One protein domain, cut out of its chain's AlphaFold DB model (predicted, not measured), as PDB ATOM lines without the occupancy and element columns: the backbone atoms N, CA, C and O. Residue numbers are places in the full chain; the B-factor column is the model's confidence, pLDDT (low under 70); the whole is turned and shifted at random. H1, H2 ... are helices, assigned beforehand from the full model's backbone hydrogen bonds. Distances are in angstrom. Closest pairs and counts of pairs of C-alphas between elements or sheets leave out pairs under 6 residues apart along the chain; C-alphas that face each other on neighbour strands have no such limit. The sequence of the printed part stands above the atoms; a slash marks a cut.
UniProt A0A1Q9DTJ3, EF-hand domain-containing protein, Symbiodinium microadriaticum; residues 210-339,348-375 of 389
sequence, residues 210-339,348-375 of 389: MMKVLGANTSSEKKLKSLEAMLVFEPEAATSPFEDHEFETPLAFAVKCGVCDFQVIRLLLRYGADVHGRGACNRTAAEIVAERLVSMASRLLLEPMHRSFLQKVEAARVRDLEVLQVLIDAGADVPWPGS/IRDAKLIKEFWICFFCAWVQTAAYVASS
ATOM      1  N   MET A 210     221.929 182.275 239.864       93.50
ATOM      2  CA  MET A 210     221.088 183.281 239.212       93.50
ATOM      3  C   MET A 210     221.549 183.581 237.776       93.50
ATOM      4  O   MET A 210     220.765 183.517 236.829       93.50
ATOM      5  N   MET A 211     222.850 183.818 237.592       93.44
ATOM      6  CA  MET A 211     223.444 184.108 236.288       93.44
ATOM      7  C   MET A 211     223.320 182.910 235.331       93.44
ATOM      8  O   MET A 211     222.993 183.084 234.156       93.44
ATOM      9  N   LYS A 212     223.483 181.677 235.838       94.06
ATOM     10  CA  LYS A 212     223.254 180.450 235.052       94.06
ATOM     11  C   LYS A 212     221.810 180.343 234.565       94.06
ATOM     12  O   LYS A 212     221.594 179.999 233.406       94.06
ATOM     13  N   VAL A 213     220.830 180.638 235.420       95.31
ATOM     14  CA  VAL A 213     219.404 180.568 235.058       95.31
ATOM     15  C   VAL A 213     219.044 181.630 234.018       95.31
ATOM     16  O   VAL A 213     218.390 181.313 233.022       95.31
ATOM     17  N   LEU A 214     219.517 182.868 234.191       94.44
ATOM     18  CA  LEU A 214     219.270 183.963 233.247       94.44
ATOM     19  C   LEU A 214     219.913 183.696 231.873       94.44
ATOM     20  O   LEU A 214     219.260 183.874 230.838       94.44
ATOM     21  N   GLY A 215     221.151 183.189 231.863       93.56
ATOM     22  CA  GLY A 215     221.903 182.862 230.649       93.56
ATOM     23  C   GLY A 215     221.482 181.560 229.956       93.56
ATOM     24  O   GLY A 215     221.848 181.335 228.802       93.56
ATOM     25  N   ALA A 216     220.703 180.696 230.614       93.75
ATOM     26  CA  ALA A 216     220.285 179.427 230.030       93.75
ATOM     27  C   ALA A 216     219.345 179.635 228.829       93.75
ATOM     28  O   ALA A 216     218.331 180.336 228.916       93.75
ATOM     29  N   ASN A 217     219.628 178.952 227.718       90.94
ATOM     30  CA  ASN A 217     218.742 178.893 226.554       90.94
ATOM     31  C   ASN A 217     217.639 177.839 226.775       90.94
ATOM     32  O   ASN A 217     217.623 176.779 226.152       90.94
ATOM     33  N   THR A 218     216.774 178.087 227.757       93.38
ATOM     34  CA  THR A 218     215.610 177.245 228.075       93.38
ATOM     35  C   THR A 218     214.321 177.968 227.702       93.38
ATOM     36  O   THR A 218     214.329 179.189 227.554       93.38
ATOM     37  N   SER A 219     213.218 177.219 227.560       91.81
ATOM     38  CA  SER A 219     211.883 177.813 227.392       91.81
ATOM     39  C   SER A 219     211.643 178.879 228.463       91.81
ATOM     40  O   SER A 219     211.953 178.659 229.640       91.81
ATOM     41  N   SER A 220     211.094 180.021 228.056       89.75
ATOM     42  CA  SER A 220     210.898 181.167 228.936       89.75
ATOM     43  C   SER A 220     210.029 180.844 230.144       89.75
ATOM     44  O   SER A 220     210.334 181.302 231.241       89.75
ATOM     45  N   GLU A 221     209.043 179.958 230.000       93.50
ATOM     46  CA  GLU A 221     208.219 179.482 231.116       93.50
ATOM     47  C   GLU A 221     209.045 178.721 232.167       93.50
ATOM     48  O   GLU A 221     208.906 178.942 233.371       93.50
ATOM     49  N   LYS A 222     209.959 177.845 231.727       94.12
ATOM     50  CA  LYS A 222     210.842 177.097 232.635       94.12
ATOM     51  C   LYS A 222     211.833 178.033 233.326       94.12
ATOM     52  O   LYS A 222     212.105 177.859 234.517       94.12
ATOM     53  N   LYS A 223     212.352 179.021 232.589       94.06
ATOM     54  CA  LYS A 223     213.235 180.061 233.127       94.06
ATOM     55  C   LYS A 223     212.517 180.881 234.199       94.06
ATOM     56  O   LYS A 223     213.059 181.027 235.286       94.06
ATOM     57  N   LEU A 224     211.288 181.324 233.928       95.56
ATOM     58  CA  LEU A 224     210.448 182.065 234.872       95.56
ATOM     59  C   LEU A 224     210.177 181.273 236.149       95.56
ATOM     60  O   LEU A 224     210.460 181.782 237.223       95.56
ATOM     61  N   LYS A 225     209.725 180.018 236.045       96.31
ATOM     62  CA  LYS A 225     209.461 179.165 237.219       96.31
ATOM     63  C   LYS A 225     210.711 178.932 238.069       96.31
ATOM     64  O   LYS A 225     210.647 178.968 239.292       96.31
ATOM     65  N   SER A 226     211.853 178.704 237.417       95.81
ATOM     66  CA  SER A 226     213.129 178.504 238.118       95.81
ATOM     67  C   SER A 226     213.588 179.787 238.814       95.81
ATOM     68  O   SER A 226     214.052 179.740 239.947       95.81
ATOM     69  N   LEU A 227     213.439 180.933 238.145       96.25
ATOM     70  CA  LEU A 227     213.785 182.245 238.684       96.25
ATOM     71  C   LEU A 227     212.870 182.647 239.844       96.25
ATOM     72  O   LEU A 227     213.355 183.108 240.869       96.25
ATOM     73  N   GLU A 228     211.567 182.425 239.707       96.56
ATOM     74  CA  GLU A 228     210.579 182.691 240.748       96.56
ATOM     75  C   GLU A 228     210.853 181.853 241.997       96.56
ATOM     76  O   GLU A 228     210.917 182.408 243.085       96.56
ATOM     77  N   ALA A 229     211.119 180.551 241.851       96.50
ATOM     78  CA  ALA A 229     211.472 179.699 242.986       96.50
ATOM     79  C   ALA A 229     212.731 180.188 243.730       96.50
ATOM     80  O   ALA A 229     212.767 180.144 244.958       96.50
ATOM     81  N   MET A 230     213.742 180.680 243.003       96.31
ATOM     82  CA  MET A 230     214.941 181.261 243.618       96.31
ATOM     83  C   MET A 230     214.635 182.577 244.341       96.31
ATOM     84  O   MET A 230     215.050 182.742 245.481       96.31
ATOM     85  N   LEU A 231     213.892 183.491 243.713       96.25
ATOM     86  CA  LEU A 231     213.579 184.807 244.285       96.25
ATOM     87  C   LEU A 231     212.597 184.741 245.460       96.25
ATOM     88  O   LEU A 231     212.628 185.601 246.334       96.25
ATOM     89  N   VAL A 232     211.746 183.713 245.512       96.75
ATOM     90  CA  VAL A 232     210.905 183.431 246.685       96.75
ATOM     91  C   VAL A 232     211.760 183.050 247.896       96.75
ATOM     92  O   VAL A 232     211.418 183.415 249.017       96.75
ATOM     93  N   PHE A 233     212.856 182.317 247.684       96.19
ATOM     94  CA  PHE A 233     213.764 181.912 248.757       96.19
ATOM     95  C   PHE A 233     214.735 183.038 249.146       96.19
ATOM     96  O   PHE A 233     214.930 183.302 250.329       96.19
ATOM     97  N   GLU A 234     215.296 183.732 248.154       96.00
ATOM     98  CA  GLU A 234     216.275 184.811 248.315       96.00
ATOM     99  C   GLU A 234     215.853 186.040 247.485       96.00
ATOM    100  O   GLU A 234     216.323 186.227 246.358       96.00
ATOM    101  N   PRO A 235     214.969 186.910 248.011       95.19
ATOM    102  CA  PRO A 235     214.503 188.089 247.277       95.19
ATOM    103  C   PRO A 235     215.625 189.111 247.032       95.19
ATOM    104  O   PRO A 235     215.663 189.747 245.980       95.19
ATOM    105  N   GLU A 236     216.589 189.212 247.953       94.94
ATOM    106  CA  GLU A 236     217.758 190.099 247.838       94.94
ATOM    107  C   GLU A 236     218.663 189.737 246.647       94.94
ATOM    108  O   GLU A 236     219.417 190.576 246.151       94.94
ATOM    109  N   ALA A 237     218.550 188.515 246.113       94.69
ATOM    110  CA  ALA A 237     219.281 188.104 244.919       94.69
ATOM    111  C   ALA A 237     218.839 188.859 243.651       94.69
ATOM    112  O   ALA A 237     219.562 188.833 242.657       94.69
ATOM    113  N   ALA A 238     217.676 189.530 243.654       94.94
ATOM    114  CA  ALA A 238     217.266 190.425 242.567       94.94
ATOM    115  C   ALA A 238     218.004 191.775 242.599       94.94
ATOM    116  O   ALA A 238     218.179 192.399 241.550       94.94
ATOM    117  N   THR A 239     218.423 192.223 243.785       95.06
ATOM    118  CA  THR A 239     219.059 193.530 244.004       95.06
ATOM    119  C   THR A 239     220.574 193.447 244.082       95.06
ATOM    120  O   THR A 239     221.256 194.371 243.644       95.06
ATOM    121  N   SER A 240     221.109 192.352 244.626       93.88
ATOM    122  CA  SER A 240     222.547 192.187 244.820       93.88
ATOM    123  C   SER A 240     223.270 192.034 243.476       93.88
ATOM    124  O   SER A 240     222.918 191.144 242.695       93.88
ATOM    125  N   PRO A 241     224.292 192.858 243.181       93.31
ATOM    126  CA  PRO A 241     225.119 192.676 241.995       93.31
ATOM    127  C   PRO A 241     225.962 191.398 242.102       93.31
ATOM    128  O   PRO A 241     226.253 190.907 243.195       93.31
ATOM    129  N   PHE A 242     226.390 190.867 240.958       91.69
ATOM    130  CA  PHE A 242     227.319 189.738 240.918       91.69
ATOM    131  C   PHE A 242     228.751 190.222 241.197       91.69
ATOM    132  O   PHE A 242     229.464 190.626 240.278       91.69
ATOM    133  N   GLU A 243     229.174 190.189 242.463       87.12
ATOM    134  CA  GLU A 243     230.480 190.708 242.914       87.12
ATOM    135  C   GLU A 243     231.664 190.098 242.150       87.12
ATOM    136  O   GLU A 243     232.555 190.808 241.688       87.12
ATOM    137  N   ASP A 244     231.624 188.786 241.917       85.12
ATOM    138  CA  ASP A 244     232.689 188.056 241.222       85.12
ATOM    139  C   ASP A 244     232.684 188.249 239.692       85.12
ATOM    140  O   ASP A 244     233.571 187.749 238.989       85.12
ATOM    141  N   HIS A 245     231.678 188.940 239.144       83.44
ATOM    142  CA  HIS A 245     231.429 189.062 237.705       83.44
ATOM    143  C   HIS A 245     231.111 190.502 237.305       83.44
ATOM    144  O   HIS A 245     230.007 190.825 236.866       83.44
ATOM    145  N   GLU A 246     232.123 191.360 237.439       85.12
ATOM    146  CA  GLU A 246     232.091 192.756 236.986       85.12
ATOM    147  C   GLU A 246     231.010 193.616 237.671       85.12
ATOM    148  O   GLU A 246     230.620 194.652 237.131       85.12
ATOM    149  N   PHE A 247     230.522 193.204 238.849       87.44
ATOM    150  CA  PHE A 247     229.457 193.890 239.593       87.44
ATOM    151  C   PHE A 247     228.188 194.121 238.759       87.44
ATOM    152  O   PHE A 247     227.482 195.117 238.919       87.44
ATOM    153  N   GLU A 248     227.880 193.205 237.840       91.25
ATOM    154  CA  GLU A 248     226.709 193.347 236.986       91.25
ATOM    155  C   GLU A 248     225.421 193.095 237.784       91.25
ATOM    156  O   GLU A 248     225.298 192.090 238.489       91.25
ATOM    157  N   THR A 249     224.449 194.008 237.690       94.69
ATOM    158  CA  THR A 249     223.146 193.809 238.334       94.69
ATOM    159  C   THR A 249     222.371 192.692 237.624       94.69
ATOM    160  O   THR A 249     222.471 192.558 236.397       94.69
ATOM    161  N   PRO A 250     221.547 191.902 238.339       95.81
ATOM    162  CA  PRO A 250     220.734 190.848 237.726       95.81
ATOM    163  C   PRO A 250     219.856 191.363 236.578       95.81
ATOM    164  O   PRO A 250     219.722 190.700 235.546       95.81
ATOM    165  N   LEU A 251     219.314 192.578 236.727       96.62
ATOM    166  CA  LEU A 251     218.516 193.257 235.707       96.62
ATOM    167  C   LEU A 251     219.337 193.583 234.450       96.62
ATOM    168  O   LEU A 251     218.920 193.243 233.341       96.62
ATOM    169  N   ALA A 252     220.517 194.194 234.609       94.81
ATOM    170  CA  ALA A 252     221.396 194.517 233.486       94.81
ATOM    171  C   ALA A 252     221.874 193.246 232.766       94.81
ATOM    172  O   ALA A 252     221.835 193.190 231.534       94.81
ATOM    173  N   PHE A 253     222.234 192.197 233.515       95.19
ATOM    174  CA  PHE A 253     222.640 190.912 232.947       95.19
ATOM    175  C   PHE A 253     221.514 190.265 232.127       95.19
ATOM    176  O   PHE A 253     221.728 189.868 230.979       95.19
ATOM    177  N   ALA A 254     220.293 190.209 232.675       95.44
ATOM    178  CA  ALA A 254     219.137 189.629 231.993       95.44
ATOM    179  C   ALA A 254     218.871 190.305 230.639       95.44
ATOM    180  O   ALA A 254     218.637 189.627 229.632       95.44
ATOM    181  N   VAL A 255     218.963 191.637 230.606       95.31
ATOM    182  CA  VAL A 255     218.815 192.440 229.389       95.31
ATOM    183  C   VAL A 255     219.966 192.205 228.414       95.31
ATOM    184  O   VAL A 255     219.718 191.979 227.225       95.31
ATOM    185  N   LYS A 256     221.213 192.225 228.894       93.56
ATOM    186  CA  LYS A 256     222.435 192.055 228.092       93.56
ATOM    187  C   LYS A 256     222.480 190.713 227.378       93.56
ATOM    188  O   LYS A 256     222.801 190.681 226.192       93.56
ATOM    189  N   CYS A 257     222.084 189.627 228.045       90.25
ATOM    190  CA  CYS A 257     222.016 188.306 227.420       90.25
ATOM    191  C   CYS A 257     221.099 188.290 226.195       90.25
ATOM    192  O   CYS A 257     221.348 187.536 225.260       90.25
ATOM    193  N   GLY A 258     220.028 189.091 226.195       88.50
ATOM    194  CA  GLY A 258     219.086 189.125 225.079       88.50
ATOM    195  C   GLY A 258     218.437 187.764 224.818       88.50
ATOM    196  O   GLY A 258     218.116 187.461 223.675       88.50
ATOM    197  N   VAL A 259     218.277 186.934 225.856       88.62
ATOM    198  CA  VAL A 259     217.525 185.656 225.848       88.62
ATOM    199  C   VAL A 259     216.403 185.687 226.899       88.62
ATOM    200  O   VAL A 259     215.750 184.682 227.166       88.62
ATOM    201  N   CYS A 260     216.216 186.821 227.571       92.12
ATOM    202  CA  CYS A 260     215.200 186.993 228.599       92.12
ATOM    203  C   CYS A 260     213.994 187.716 228.003       92.12
ATOM    204  O   CYS A 260     214.152 188.718 227.305       92.12
ATOM    205  N   ASP A 261     212.804 187.205 228.302       93.25
ATOM    206  CA  ASP A 261     211.546 187.844 227.929       93.25
ATOM    207  C   ASP A 261     211.199 188.964 228.910       93.25
ATOM    208  O   ASP A 261     211.669 188.985 230.052       93.25
ATOM    209  N   PHE A 262     210.305 189.864 228.503       94.81
ATOM    210  CA  PHE A 262     209.839 190.966 229.348       94.81
ATOM    211  C   PHE A 262     209.237 190.491 230.684       94.81
ATOM    212  O   PHE A 262     209.300 191.215 231.673       94.81
ATOM    213  N   GLN A 263     208.700 189.267 230.753       96.56
ATOM    214  CA  GLN A 263     208.193 188.671 231.995       96.56
ATOM    215  C   GLN A 263     209.302 188.441 233.030       96.56
ATOM    216  O   GLN A 263     209.089 188.657 234.218       96.56
ATOM    217  N   VAL A 264     210.503 188.051 232.584       96.12
ATOM    218  CA  VAL A 264     211.670 187.881 233.467       96.12
ATOM    219  C   VAL A 264     212.074 189.235 234.043       96.12
ATOM    220  O   VAL A 264     212.340 189.351 235.235       96.12
ATOM    221  N   ILE A 265     212.046 190.271 233.204       97.12
ATOM    222  CA  ILE A 265     212.340 191.651 233.599       97.12
ATOM    223  C   ILE A 265     211.297 192.157 234.605       97.12
ATOM    224  O   ILE A 265     211.668 192.649 235.665       97.12
ATOM    225  N   ARG A 266     209.999 191.952 234.339       97.31
ATOM    226  CA  ARG A 266     208.912 192.279 235.280       97.31
ATOM    227  C   ARG A 266     209.076 191.575 236.622       97.31
ATOM    228  O   ARG A 266     208.824 192.189 237.655       97.31
ATOM    229  N   LEU A 267     209.482 190.306 236.613       97.38
ATOM    230  CA  LEU A 267     209.706 189.546 237.836       97.38
ATOM    231  C   LEU A 267     210.846 190.162 238.657       97.38
ATOM    232  O   LEU A 267     210.638 190.465 239.823       97.38
ATOM    233  N   LEU A 268     212.005 190.424 238.046       97.31
ATOM    234  CA  LEU A 268     213.139 191.055 238.736       97.31
ATOM    235  C   LEU A 268     212.758 192.415 239.342       97.31
ATOM    236  O   LEU A 268     213.040 192.666 240.511       97.31
ATOM    237  N   LEU A 269     212.050 193.252 238.580       97.69
ATOM    238  CA  LEU A 269     211.562 194.552 239.050       97.69
ATOM    239  C   LEU A 269     210.579 194.418 240.220       97.69
ATOM    240  O   LEU A 269     210.653 195.177 241.182       97.69
ATOM    241  N   ARG A 270     209.688 193.418 240.186       97.38
ATOM    242  CA  ARG A 270     208.746 193.132 241.280       97.38
ATOM    243  C   ARG A 270     209.455 192.744 242.581       97.38
ATOM    244  O   ARG A 270     208.940 193.057 243.649       97.38
ATOM    245  N   TYR A 271     210.610 192.089 242.490       97.62
ATOM    246  CA  TYR A 271     211.464 191.752 243.635       97.62
ATOM    247  C   TYR A 271     212.452 192.873 244.005       97.62
ATOM    248  O   TYR A 271     213.360 192.657 244.799       97.62
ATOM    249  N   GLY A 272     212.262 194.085 243.472       97.06
ATOM    250  CA  GLY A 272     212.992 195.280 243.894       97.06
ATOM    251  C   GLY A 272     214.285 195.556 243.135       97.06
ATOM    252  O   GLY A 272     215.043 196.414 243.575       97.06
ATOM    253  N   ALA A 273     214.551 194.873 242.015       97.38
ATOM    254  CA  ALA A 273     215.731 195.159 241.199       97.38
ATOM    255  C   ALA A 273     215.798 196.648 240.812       97.38
ATOM    256  O   ALA A 273     214.827 197.208 240.298       97.38
ATOM    257  N   ASP A 274     216.956 197.275 241.032       96.62
ATOM    258  CA  ASP A 274     217.158 198.692 240.740       96.62
ATOM    259  C   ASP A 274     217.152 198.947 239.225       96.62
ATOM    260  O   ASP A 274     218.031 198.492 238.485       96.62
ATOM    261  N   VAL A 275     216.158 199.710 238.774       96.75
ATOM    262  CA  VAL A 275     215.978 200.146 237.383       96.75
ATOM    263  C   VAL A 275     217.149 200.995 236.888       96.75
ATOM    264  O   VAL A 275     217.534 200.903 235.718       96.75
ATOM    265  N   HIS A 276     217.725 201.810 237.773       95.69
ATOM    266  CA  HIS A 276     218.863 202.674 237.468       95.69
ATOM    267  C   HIS A 276     220.202 201.994 237.774       95.69
ATOM    268  O   HIS A 276     221.260 202.585 237.542       95.69
ATOM    269  N   GLY A 277     220.156 200.740 238.233       93.75
ATOM    270  CA  GLY A 277     221.319 199.925 238.530       93.75
ATOM    271  C   GLY A 277     222.207 199.791 237.298       93.75
ATOM    272  O   GLY A 277     221.779 199.327 236.235       93.75
ATOM    273  N   ARG A 278     223.463 200.212 237.436       92.62
ATOM    274  CA  ARG A 278     224.450 200.165 236.359       92.62
ATOM    275  C   ARG A 278     225.216 198.853 236.413       92.62
ATOM    276  O   ARG A 278     225.718 198.471 237.462       92.62
ATOM    277  N   GLY A 279     225.286 198.167 235.275       89.25
ATOM    278  CA  GLY A 279     226.071 196.941 235.139       89.25
ATOM    279  C   GLY A 279     227.560 197.206 234.894       89.25
ATOM    280  O   GLY A 279     228.025 198.346 234.920       89.25
ATOM    281  N   ALA A 280     228.282 196.145 234.530       86.62
ATOM    282  CA  ALA A 280     229.721 196.134 234.251       86.62
ATOM    283  C   ALA A 280     230.212 197.232 233.295       86.62
ATOM    284  O   ALA A 280     231.305 197.776 233.430       86.62
ATOM    285  N   CYS A 281     229.391 197.584 232.304       86.19
ATOM    286  CA  CYS A 281     229.726 198.607 231.316       86.19
ATOM    287  C   CYS A 281     229.341 200.030 231.750       86.19
ATOM    288  O   CYS A 281     229.243 200.902 230.890       86.19
ATOM    289  N   ASN A 282     229.048 200.254 233.035       91.69
ATOM    290  CA  ASN A 282     228.506 201.507 233.570       91.69
ATOM    291  C   ASN A 282     227.206 201.962 232.872       91.69
ATOM    292  O   ASN A 282     226.890 203.153 232.824       91.69
ATOM    293  N   ARG A 283     226.466 200.999 232.308       91.75
ATOM    294  CA  ARG A 283     225.231 201.224 231.557       91.75
ATOM    295  C   ARG A 283     224.017 200.731 232.329       91.75
ATOM    296  O   ARG A 283     224.090 199.677 232.966       91.75
ATOM    297  N   THR A 284     222.916 201.471 232.254       94.38
ATOM    298  CA  THR A 284     221.615 201.036 232.780       94.38
ATOM    299  C   THR A 284     220.998 199.964 231.881       94.38
ATOM    300  O   THR A 284     221.365 199.801 230.714       94.38
ATOM    301  N   ALA A 285     220.016 199.227 232.402       95.12
ATOM    302  CA  ALA A 285     219.272 198.255 231.606       95.12
ATOM    303  C   ALA A 285     218.624 198.905 230.363       95.12
ATOM    304  O   ALA A 285     218.704 198.354 229.266       95.12
ATOM    305  N   ALA A 286     218.047 200.104 230.510       94.12
ATOM    306  CA  ALA A 286     217.422 200.836 229.407       94.12
ATOM    307  C   ALA A 286     218.437 201.271 228.334       94.12
ATOM    308  O   ALA A 286     218.161 201.134 227.142       94.12
ATOM    309  N   GLU A 287     219.627 201.719 228.746       92.38
ATOM    310  CA  GLU A 287     220.737 202.060 227.843       92.38
ATOM    311  C   GLU A 287     221.143 200.880 226.956       92.38
ATOM    312  O   GLU A 287     221.294 201.032 225.743       92.38
ATOM    313  N   ILE A 288     221.268 199.687 227.547       93.38
ATOM    314  CA  ILE A 288     221.661 198.471 226.823       93.38
ATOM    315  C   ILE A 288     220.612 198.101 225.763       93.38
ATOM    316  O   ILE A 288     220.972 197.750 224.637       93.38
ATOM    317  N   VAL A 289     219.316 198.190 226.094       93.12
ATOM    318  CA  VAL A 289     218.238 197.913 225.126       93.12
ATOM    319  C   VAL A 289     218.238 198.940 224.000       93.12
ATOM    320  O   VAL A 289     218.176 198.559 222.831       93.12
ATOM    321  N   ALA A 290     218.335 200.229 224.335       90.00
ATOM    322  CA  ALA A 290     218.331 201.307 223.354       90.00
ATOM    323  C   ALA A 290     219.479 201.148 222.345       90.00
ATOM    324  O   ALA A 290     219.258 201.210 221.137       90.00
ATOM    325  N   GLU A 291     220.692 200.858 222.816       90.06
ATOM    326  CA  GLU A 291     221.849 200.627 221.946       90.06
ATOM    327  C   GLU A 291     221.656 199.428 221.016       90.06
ATOM    328  O   GLU A 291     221.964 199.503 219.823       90.06
ATOM    329  N   ARG A 292     221.108 198.321 221.528       90.56
ATOM    330  CA  ARG A 292     220.848 197.128 220.717       90.56
ATOM    331  C   ARG A 292     219.793 197.392 219.648       90.56
ATOM    332  O   ARG A 292     219.987 196.979 218.506       90.56
ATOM    333  N   LEU A 293     218.738 198.131 219.985       88.81
ATOM    334  CA  LEU A 293     217.725 198.559 219.023       88.81
ATOM    335  C   LEU A 293     218.329 199.456 217.931       88.81
ATOM    336  O   LEU A 293     218.059 199.221 216.755       88.81
ATOM    337  N   VAL A 294     219.202 200.413 218.281       86.69
ATOM    338  CA  VAL A 294     219.936 201.237 217.298       86.69
ATOM    339  C   VAL A 294     220.859 200.380 216.422       86.69
ATOM    340  O   VAL A 294     220.929 200.579 215.209       86.69
ATOM    341  N   SER A 295     221.553 199.401 217.005       86.69
ATOM    342  CA  SER A 295     222.437 198.489 216.269       86.69
ATOM    343  C   SER A 295     221.666 197.577 215.304       86.69
ATOM    344  O   SER A 295     222.113 197.316 214.189       86.69
ATOM    345  N   MET A 296     220.478 197.111 215.696       84.94
ATOM    346  CA  MET A 296     219.584 196.355 214.812       84.94
ATOM    347  C   MET A 296     219.060 197.225 213.673       84.94
ATOM    348  O   MET A 296     219.093 196.812 212.515       84.94
ATOM    349  N   ALA A 297     218.634 198.442 214.001       80.25
ATOM    350  CA  ALA A 297     218.194 199.463 213.063       80.25
ATOM    351  C   ALA A 297     219.246 199.763 211.983       80.25
ATOM    352  O   ALA A 297     218.930 199.752 210.795       80.25
ATOM    353  N   SER A 298     220.504 199.986 212.375       81.81
ATOM    354  CA  SER A 298     221.582 200.273 211.423       81.81
ATOM    355  C   SER A 298     221.901 199.080 210.520       81.81
ATOM    356  O   SER A 298     222.140 199.264 209.329       81.81
ATOM    357  N   ARG A 299     221.826 197.846 211.035       80.00
ATOM    358  CA  ARG A 299     222.006 196.630 210.221       80.00
ATOM    359  C   ARG A 299     220.899 196.432 209.190       80.00
ATOM    360  O   ARG A 299     221.200 196.075 208.059       80.00
ATOM    361  N   LEU A 300     219.646 196.696 209.562       78.62
ATOM    362  CA  LEU A 300     218.507 196.623 208.638       78.62
ATOM    363  C   LEU A 300     218.613 197.627 207.483       78.62
ATOM    364  O   LEU A 300     218.009 197.414 206.437       78.62
ATOM    365  N   LEU A 301     219.362 198.713 207.677       72.56
ATOM    366  CA  LEU A 301     219.532 199.771 206.686       72.56
ATOM    367  C   LEU A 301     220.690 199.559 205.721       72.56
ATOM    368  O   LEU A 301     220.625 200.030 204.590       72.56
ATOM    369  N   LEU A 302     221.761 198.920 206.182       75.50
ATOM    370  CA  LEU A 302     223.004 198.825 205.419       75.50
ATOM    371  C   LEU A 302     223.063 197.595 204.510       75.50
ATOM    372  O   LEU A 302     223.816 197.600 203.541       75.50
ATOM    373  N   GLU A 303     222.281 196.553 204.791       73.12
ATOM    374  CA  GLU A 303     222.425 195.252 204.135       73.12
ATOM    375  C   GLU A 303     221.097 194.800 203.495       73.12
ATOM    376  O   GLU A 303     220.075 194.733 204.185       73.12
ATOM    377  N   PRO A 304     221.067 194.428 202.199       67.00
ATOM    378  CA  PRO A 304     219.928 193.726 201.617       67.00
ATOM    379  C   PRO A 304     219.826 192.327 202.241       67.00
ATOM    380  O   PRO A 304     220.537 191.395 201.871       67.00
ATOM    381  N   MET A 305     218.958 192.180 203.244       73.81
ATOM    382  CA  MET A 305     218.894 190.963 204.057       73.81
ATOM    383  C   MET A 305     217.850 189.967 203.537       73.81
ATOM    384  O   MET A 305     216.764 190.333 203.091       73.81
ATOM    385  N   HIS A 306     218.156 188.671 203.654       76.94
ATOM    386  CA  HIS A 306     217.207 187.597 203.352       76.94
ATOM    387  C   HIS A 306     215.964 187.674 204.258       76.94
ATOM    388  O   HIS A 306     216.066 187.930 205.459       76.94
ATOM    389  N   ARG A 307     214.784 187.349 203.707       76.69
ATOM    390  CA  ARG A 307     213.484 187.387 204.412       76.69
ATOM    391  C   ARG A 307     213.474 186.624 205.746       76.69
ATOM    392  O   ARG A 307     212.886 187.092 206.716       76.69
ATOM    393  N   SER A 308     214.150 185.478 205.816       80.19
ATOM    394  CA  SER A 308     214.268 184.670 207.040       80.19
ATOM    395  C   SER A 308     215.111 185.340 208.130       80.19
ATOM    396  O   SER A 308     214.864 185.135 209.317       80.19
ATOM    397  N   PHE A 309     216.092 186.160 207.744       79.50
ATOM    398  CA  PHE A 309     216.874 186.966 208.674       79.50
ATOM    399  C   PHE A 309     216.055 188.155 209.184       79.50
ATOM    400  O   PHE A 309     216.007 188.379 210.390       79.50
ATOM    401  N   LEU A 310     215.333 188.844 208.291       76.88
ATOM    402  CA  LEU A 310     214.432 189.946 208.653       76.88
ATOM    403  C   LEU A 310     213.396 189.517 209.697       76.88
ATOM    404  O   LEU A 310     213.202 190.217 210.683       76.88
ATOM    405  N   GLN A 311     212.795 188.334 209.541       81.88
ATOM    406  CA  GLN A 311     211.823 187.815 210.508       81.88
ATOM    407  C   GLN A 311     212.434 187.605 211.906       81.88
ATOM    408  O   GLN A 311     211.782 187.880 212.912       81.88
ATOM    409  N   LYS A 312     213.694 187.154 211.988       83.00
ATOM    410  CA  LYS A 312     214.406 186.995 213.268       83.00
ATOM    411  C   LYS A 312     214.754 188.338 213.904       83.00
ATOM    412  O   LYS A 312     214.611 188.481 215.115       83.00
ATOM    413  N   VAL A 313     215.209 189.306 213.105       82.50
ATOM    414  CA  VAL A 313     215.509 190.659 213.597       82.50
ATOM    415  C   VAL A 313     214.238 191.337 214.088       82.50
ATOM    416  O   VAL A 313     214.252 191.918 215.166       82.50
ATOM    417  N   GLU A 314     213.134 191.203 213.357       82.31
ATOM    418  CA  GLU A 314     211.854 191.790 213.742       82.31
ATOM    419  C   GLU A 314     211.325 191.187 215.047       82.31
ATOM    420  O   GLU A 314     210.944 191.924 215.951       82.31
ATOM    421  N   ALA A 315     211.388 189.861 215.210       85.06
ATOM    422  CA  ALA A 315     211.007 189.213 216.465       85.06
ATOM    423  C   ALA A 315     211.860 189.702 217.652       85.06
ATOM    424  O   ALA A 315     211.336 189.976 218.733       85.06
ATOM    425  N   ALA A 316     213.172 189.855 217.452       86.31
ATOM    426  CA  ALA A 316     214.059 190.371 218.488       86.31
ATOM    427  C   ALA A 316     213.801 191.859 218.794       86.31
ATOM    428  O   ALA A 316     213.838 192.251 219.959       86.31
ATOM    429  N   ARG A 317     213.464 192.659 217.773       87.75
ATOM    430  CA  ARG A 317     213.068 194.068 217.901       87.75
ATOM    431  C   ARG A 317     211.795 194.215 218.726       87.75
ATOM    432  O   ARG A 317     211.771 195.020 219.649       87.75
ATOM    433  N   VAL A 318     210.761 193.427 218.426       89.19
ATOM    434  CA  VAL A 318     209.492 193.438 219.175       89.19
ATOM    435  C   VAL A 318     209.740 193.118 220.648       89.19
ATOM    436  O   VAL A 318     209.303 193.872 221.514       89.19
ATOM    437  N   ARG A 319     210.518 192.070 220.936       91.12
ATOM    438  CA  ARG A 319     210.872 191.711 222.314       91.12
ATOM    439  C   ARG A 319     211.622 192.833 223.034       91.12
ATOM    440  O   ARG A 319     211.305 193.155 224.173       91.12
ATOM    441  N   ASP A 320     212.627 193.422 222.395       91.69
ATOM    442  CA  ASP A 320     213.411 194.501 223.000       91.69
ATOM    443  C   ASP A 320     212.557 195.760 223.242       91.69
ATOM    444  O   ASP A 320     212.721 196.414 224.268       91.69
ATOM    445  N   LEU A 321     211.588 196.063 222.368       90.19
ATOM    446  CA  LEU A 321     210.611 197.136 222.590       90.19
ATOM    447  C   LEU A 321     209.703 196.860 223.796       90.19
ATOM    448  O   LEU A 321     209.400 197.783 224.550       90.19
ATOM    449  N   GLU A 322     209.275 195.614 224.004       93.25
ATOM    450  CA  GLU A 322     208.498 195.228 225.191       93.25
ATOM    451  C   GLU A 322     209.326 195.333 226.475       93.25
ATOM    452  O   GLU A 322     208.830 195.816 227.493       93.25
ATOM    453  N   VAL A 323     210.597 194.928 226.434       94.19
ATOM    454  CA  VAL A 323     211.517 195.098 227.566       94.19
ATOM    455  C   VAL A 323     211.722 196.582 227.872       94.19
ATOM    456  O   VAL A 323     211.628 196.977 229.031       94.19
ATOM    457  N   LEU A 324     211.960 197.407 226.849       93.25
ATOM    458  CA  LEU A 324     212.132 198.848 227.016       93.25
ATOM    459  C   LEU A 324     210.881 199.495 227.617       93.25
ATOM    460  O   LEU A 324     210.994 200.282 228.550       93.25
ATOM    461  N   GLN A 325     209.699 199.116 227.127       91.25
ATOM    462  CA  GLN A 325     208.413 199.559 227.662       91.25
ATOM    463  C   GLN A 325     208.293 199.248 229.158       91.25
ATOM    464  O   GLN A 325     207.990 200.141 229.939       91.25
ATOM    465  N   VAL A 326     208.581 198.008 229.567       95.69
ATOM    466  CA  VAL A 326     208.528 197.602 230.982       95.69
ATOM    467  C   VAL A 326     209.504 198.402 231.843       95.69
ATOM    468  O   VAL A 326     209.172 198.750 232.972       95.69
ATOM    469  N   LEU A 327     210.697 198.698 231.326       94.94
ATOM    470  CA  LEU A 327     211.678 199.514 232.036       94.94
ATOM    471  C   LEU A 327     211.189 200.960 232.195       94.94
ATOM    472  O   LEU A 327     211.276 201.499 233.294       94.94
ATOM    473  N   ILE A 328     210.631 201.568 231.144       92.69
ATOM    474  CA  ILE A 328     210.054 202.923 231.206       92.69
ATOM    475  C   ILE A 328     208.890 202.970 232.199       92.69
ATOM    476  O   ILE A 328     208.835 203.875 233.028       92.69
ATOM    477  N   ASP A 329     208.000 201.973 232.166       93.69
ATOM    478  CA  ASP A 329     206.875 201.858 233.102       93.69
ATOM    479  C   ASP A 329     207.359 201.754 234.560       93.69
ATOM    480  O   ASP A 329     206.684 202.214 235.480       93.69
ATOM    481  N   ALA A 330     208.547 201.178 234.774       94.62
ATOM    482  CA  ALA A 330     209.210 201.100 236.072       94.62
ATOM    483  C   ALA A 330     210.019 202.363 236.438       94.62
ATOM    484  O   ALA A 330     210.653 202.394 237.489       94.62
ATOM    485  N   GLY A 331     209.991 203.406 235.602       94.19
ATOM    486  CA  GLY A 331     210.659 204.685 235.843       94.19
ATOM    487  C   GLY A 331     212.054 204.811 235.232       94.19
ATOM    488  O   GLY A 331     212.780 205.734 235.591       94.19
ATOM    489  N   ALA A 332     212.451 203.921 234.316       91.88
ATOM    490  CA  ALA A 332     213.753 204.018 233.669       91.88
ATOM    491  C   ALA A 332     213.853 205.277 232.809       91.88
ATOM    492  O   ALA A 332     213.029 205.508 231.920       91.88
ATOM    493  N   ASP A 333     214.928 206.033 233.003       87.81
ATOM    494  CA  ASP A 333     215.301 207.085 232.072       87.81
ATOM    495  C   ASP A 333     215.942 206.436 230.842       87.81
ATOM    496  O   ASP A 333     216.964 205.751 230.937       87.81
ATOM    497  N   VAL A 334     215.332 206.634 229.674       79.56
ATOM    498  CA  VAL A 334     215.901 206.184 228.402       79.56
ATOM    499  C   VAL A 334     216.748 207.322 227.848       79.56
ATOM    500  O   VAL A 334     216.197 208.361 227.471       79.56
ATOM    501  N   PRO A 335     218.079 207.175 227.777       71.06
ATOM    502  CA  PRO A 335     218.893 208.208 227.174       71.06
ATOM    503  C   PRO A 335     218.666 208.238 225.672       71.06
ATOM    504  O   PRO A 335     218.573 207.213 224.992       71.06
ATOM    505  N   TRP A 336     218.602 209.455 225.152       62.44
ATOM    506  CA  TRP A 336     218.460 209.702 223.731       62.44
ATOM    507  C   TRP A 336     219.703 209.197 222.976       62.44
ATOM    508  O   TRP A 336     220.819 209.632 223.294       62.44
ATOM    509  N   PRO A 337     219.560 208.319 221.962       53.22
ATOM    510  CA  PRO A 337     220.672 207.921 221.109       53.22
ATOM    511  C   PRO A 337     221.067 209.118 220.236       53.22
ATOM    512  O   PRO A 337     220.508 209.362 219.171       53.22
ATOM    513  N   GLY A 338     221.999 209.927 220.736       49.38
ATOM    514  CA  GLY A 338     222.412 211.176 220.093       49.38
ATOM    515  C   GLY A 338     222.842 212.290 221.045       49.38
ATOM    516  O   GLY A 338     223.110 213.394 220.580       49.38
ATOM    517  N   SER A 339     222.964 212.024 222.347       44.91
ATOM    518  CA  SER A 339     223.332 212.966 223.421       44.91
ATOM    519  C   SER A 339     224.712 213.652 223.307       44.91
ATOM    520  O   SER A 339     225.167 214.288 224.254       44.91
ATOM    521  N   ILE A 348     212.400 211.358 228.412       55.19
ATOM    522  CA  ILE A 348     211.125 210.939 227.838       55.19
ATOM    523  C   ILE A 348     210.604 209.801 228.713       55.19
ATOM    524  O   ILE A 348     211.109 208.685 228.661       55.19
ATOM    525  N   ARG A 349     209.610 210.108 229.546       58.44
ATOM    526  CA  ARG A 349     208.972 209.144 230.460       58.44
ATOM    527  C   ARG A 349     207.743 208.466 229.869       58.44
ATOM    528  O   ARG A 349     207.199 207.551 230.473       58.44
ATOM    529  N   ASP A 350     207.284 208.927 228.710       58.94
ATOM    530  CA  ASP A 350     206.077 208.401 228.087       58.94
ATOM    531  C   ASP A 350     206.441 207.414 226.978       58.94
ATOM    532  O   ASP A 350     206.901 207.773 225.891       58.94
ATOM    533  N   ALA A 351     206.243 206.137 227.273       52.31
ATOM    534  CA  ALA A 351     206.591 205.047 226.385       52.31
ATOM    535  C   ALA A 351     205.719 204.991 225.117       52.31
ATOM    536  O   ALA A 351     206.152 204.460 224.091       52.31
ATOM    537  N   LYS A 352     204.512 205.576 225.151       57.84
ATOM    538  CA  LYS A 352     203.649 205.691 223.970       57.84
ATOM    539  C   LYS A 352     204.222 206.708 222.990       57.84
ATOM    540  O   LYS A 352     204.344 206.411 221.802       57.84
ATOM    541  N   LEU A 353     204.664 207.851 223.520       57.62
ATOM    542  CA  LEU A 353     205.455 208.815 222.767       57.62
ATOM    543  C   LEU A 353     206.728 208.151 222.258       57.62
ATOM    544  O   LEU A 353     206.971 208.253 221.074       57.62
ATOM    545  N   ILE A 354     207.480 207.390 223.061       60.78
ATOM    546  CA  ILE A 354     208.694 206.699 222.587       60.78
ATOM    547  C   ILE A 354     208.393 205.725 221.452       60.78
ATOM    548  O   ILE A 354     209.130 205.748 220.481       60.78
ATOM    549  N   LYS A 355     207.336 204.905 221.512       59.62
ATOM    550  CA  LYS A 355     206.976 203.999 220.406       59.62
ATOM    551  C   LYS A 355     206.700 204.764 219.116       59.62
ATOM    552  O   LYS A 355     207.277 204.428 218.086       59.62
ATOM    553  N   GLU A 356     205.862 205.796 219.167       59.78
ATOM    554  CA  GLU A 356     205.518 206.588 217.982       59.78
ATOM    555  C   GLU A 356     206.702 207.438 217.500       59.78
ATOM    556  O   GLU A 356     207.017 207.434 216.314       59.78
ATOM    557  N   PHE A 357     207.441 208.078 218.408       61.19
ATOM    558  CA  PHE A 357     208.627 208.873 218.087       61.19
ATOM    559  C   PHE A 357     209.780 208.017 217.584       61.19
ATOM    560  O   PHE A 357     210.452 208.439 216.656       61.19
ATOM    561  N   TRP A 358     210.035 206.834 218.147       65.19
ATOM    562  CA  TRP A 358     211.064 205.934 217.629       65.19
ATOM    563  C   TRP A 358     210.682 205.414 216.259       65.19
ATOM    564  O   TRP A 358     211.553 205.350 215.408       65.19
ATOM    565  N   ILE A 359     209.413 205.081 216.010       54.78
ATOM    566  CA  ILE A 359     208.966 204.687 214.671       54.78
ATOM    567  C   ILE A 359     209.136 205.860 213.698       54.78
ATOM    568  O   ILE A 359     209.780 205.698 212.666       54.78
ATOM    569  N   CYS A 360     208.660 207.061 214.041       50.81
ATOM    570  CA  CYS A 360     208.772 208.244 213.187       50.81
ATOM    571  C   CYS A 360     210.225 208.692 212.967       50.81
ATOM    572  O   CYS A 360     210.599 209.013 211.840       50.81
ATOM    573  N   PHE A 361     211.055 208.699 214.009       61.03
ATOM    574  CA  PHE A 361     212.463 209.083 213.936       61.03
ATOM    575  C   PHE A 361     213.294 208.009 213.239       61.03
ATOM    576  O   PHE A 361     214.144 208.349 212.425       61.03
ATOM    577  N   PHE A 362     213.017 206.723 213.470       60.31
ATOM    578  CA  PHE A 362     213.625 205.632 212.713       60.31
ATOM    579  C   PHE A 362     213.265 205.756 211.232       60.31
ATOM    580  O   PHE A 362     214.167 205.777 210.405       60.31
ATOM    581  N   CYS A 363     211.994 205.973 210.881       49.59
ATOM    582  CA  CYS A 363     211.582 206.225 209.498       49.59
ATOM    583  C   CYS A 363     212.252 207.471 208.891       49.59
ATOM    584  O   CYS A 363     212.687 207.428 207.741       49.59
ATOM    585  N   ALA A 364     212.376 208.566 209.646       50.97
ATOM    586  CA  ALA A 364     213.023 209.792 209.177       50.97
ATOM    587  C   ALA A 364     214.544 209.620 209.003       50.97
ATOM    588  O   ALA A 364     215.122 210.074 208.013       50.97
ATOM    589  N   TRP A 365     215.199 208.920 209.928       56.41
ATOM    590  CA  TRP A 365     216.629 208.629 209.875       56.41
ATOM    591  C   TRP A 365     216.963 207.646 208.747       56.41
ATOM    592  O   TRP A 365     217.906 207.884 207.997       56.41
ATOM    593  N   VAL A 366     216.129 206.620 208.545       52.97
ATOM    594  CA  VAL A 366     216.173 205.691 207.401       52.97
ATOM    595  C   VAL A 366     216.079 206.451 206.075       52.97
ATOM    596  O   VAL A 366     216.896 206.234 205.184       52.97
ATOM    597  N   GLN A 367     215.122 207.379 205.952       50.91
ATOM    598  CA  GLN A 367     214.956 208.206 204.749       50.91
ATOM    599  C   GLN A 367     216.173 209.099 204.492       50.91
ATOM    600  O   GLN A 367     216.635 209.203 203.358       50.91
ATOM    601  N   THR A 368     216.730 209.694 205.546       52.19
ATOM    602  CA  THR A 368     217.901 210.575 205.445       52.19
ATOM    603  C   THR A 368     219.161 209.787 205.069       52.19
ATOM    604  O   THR A 368     219.918 210.210 204.199       52.19
ATOM    605  N   ALA A 369     219.370 208.606 205.661       48.62
ATOM    606  CA  ALA A 369     220.496 207.729 205.347       48.62
ATOM    607  C   ALA A 369     220.418 207.163 203.916       48.62
ATOM    608  O   ALA A 369     221.421 207.178 203.201       48.62
ATOM    609  N   ALA A 370     219.230 206.740 203.468       50.97
ATOM    610  CA  ALA A 370     219.003 206.290 202.093       50.97
ATOM    611  C   ALA A 370     219.245 207.419 201.076       50.97
ATOM    612  O   ALA A 370     219.911 207.208 200.064       50.97
ATOM    613  N   TYR A 371     218.783 208.637 201.374       52.97
ATOM    614  CA  TYR A 371     219.016 209.813 200.535       52.97
ATOM    615  C   TYR A 371     220.512 210.145 200.396       52.97
ATOM    616  O   TYR A 371     221.006 210.357 199.285       52.97
ATOM    617  N   VAL A 372     221.268 210.119 201.500       55.84
ATOM    618  CA  VAL A 372     222.724 210.348 201.486       55.84
ATOM    619  C   VAL A 372     223.452 209.257 200.690       55.84
ATOM    620  O   VAL A 372     224.321 209.577 199.872       55.84
ATOM    621  N   ALA A 373     223.064 207.987 200.844       49.00
ATOM    622  CA  ALA A 373     223.628 206.879 200.071       49.00
ATOM    623  C   ALA A 373     223.349 207.013 198.559       49.00
ATOM    624  O   ALA A 373     224.264 206.856 197.749       49.00
ATOM    625  N   SER A 374     222.131 207.398 198.165       54.03
ATOM    626  CA  SER A 374     221.777 207.652 196.760       54.03
ATOM    627  C   SER A 374     222.504 208.865 196.168       54.03
ATOM    628  O   SER A 374     222.904 208.828 195.006       54.03
ATOM    629  N   SER A 375     222.744 209.917 196.958       53.56
ATOM    630  CA  SER A 375     223.477 211.116 196.511       53.56
ATOM    631  C   SER A 375     224.976 210.878 196.270       53.56
ATOM    632  O   SER A 375     225.617 211.618 195.525       53.56
TER     633      SER A 375
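AT A GLANCE: This is residues 210 to 339 and 348 to 375 of the 389 residues of the protein "EF-hand domain-containing protein" of Symbiodinium microadriaticum (UniProt A0A1Q9DTJ3). The longest helix, H8, slants loosely past the last of three helical hairpins set side by side: H1 with H2, H4 with H5, and the longer H6 with H7. H1, H4 and H6 make one layer; H2, H5 and H7 make the other and run against it. The printed part has 158 residues, with eight named helices, H1 to H8 along the chain, and no named strand: all helix. It is compact, with a radius of gyration of the C-alphas of 16.9 A, and elongated, spanning 60 by 33 by 29 A.

HOW THE PARTS SIT: H6, residues 285 to 302, H7, residues 307 to 329, and H8, residues 351 to 375, form an up-and-down bundle, each running against the one before. H8, with residue 351 alone, only just touches residues 325 to 329 of H7, with 3 pairs of C-alphas within 8 A, the closest those of Gln 325 and Ala 351, 5.9 A apart; the tilt is steep, 40 degrees. H6 and H7 form a hairpin at a shallow tilt of 26 degrees, closest at the C-alphas of Ala 286 and Leu 324, 6.1 A. The hub is H4, residues 250 to 257, which touches H6 at residues 285 to 289 alone; the C-alphas of Ala 252 and Ala 285 are closest, 4.7 A. H4 forms a hairpin with H5, residues 262 to 270, closest at the C-alphas of Leu 251 and Leu 268, 6.6 A. H1, residues 210 to 215, and H2, residues 220 to 233, form a hairpin; H1 touches H4, and H2 touches H5 with residues 223 to 228 alone. H3, residues 235 to 238, only just touches H4, with 3 pairs of C-alphas within 8 A. Of 9 touching pairs given a tilt, 8 are shallow, mostly aligned packing. Every O i to N i+4 pair is within hydrogen-bond range in H1, H2, H4, H5, H6 and H8; in H7 18 of 19 are, and H3 is too short for one.

IN THESE COORDINATES: H8 measures 34.8 A from first to last C-alpha, H7 32.8 A, H6 26.5 A and H2 20.0 A. H1 begins at C-alpha 210, (221.088, 183.281, 239.212), and H8 ends at C-alpha 375, (223.477, 211.116, 196.511).

THE WHOLE: The two C-alphas farthest apart, those of Phe 233 and Ser 375, are 60.6 A apart. Residues 340 to 347 are not printed, and C-alphas 339 and 348 are 13.1 A apart across the cut. The links H3 to H4 and H5 to H6 are long. Confidence is under 70 at residue 304, residues 336 to 339 and residues 348 to 375.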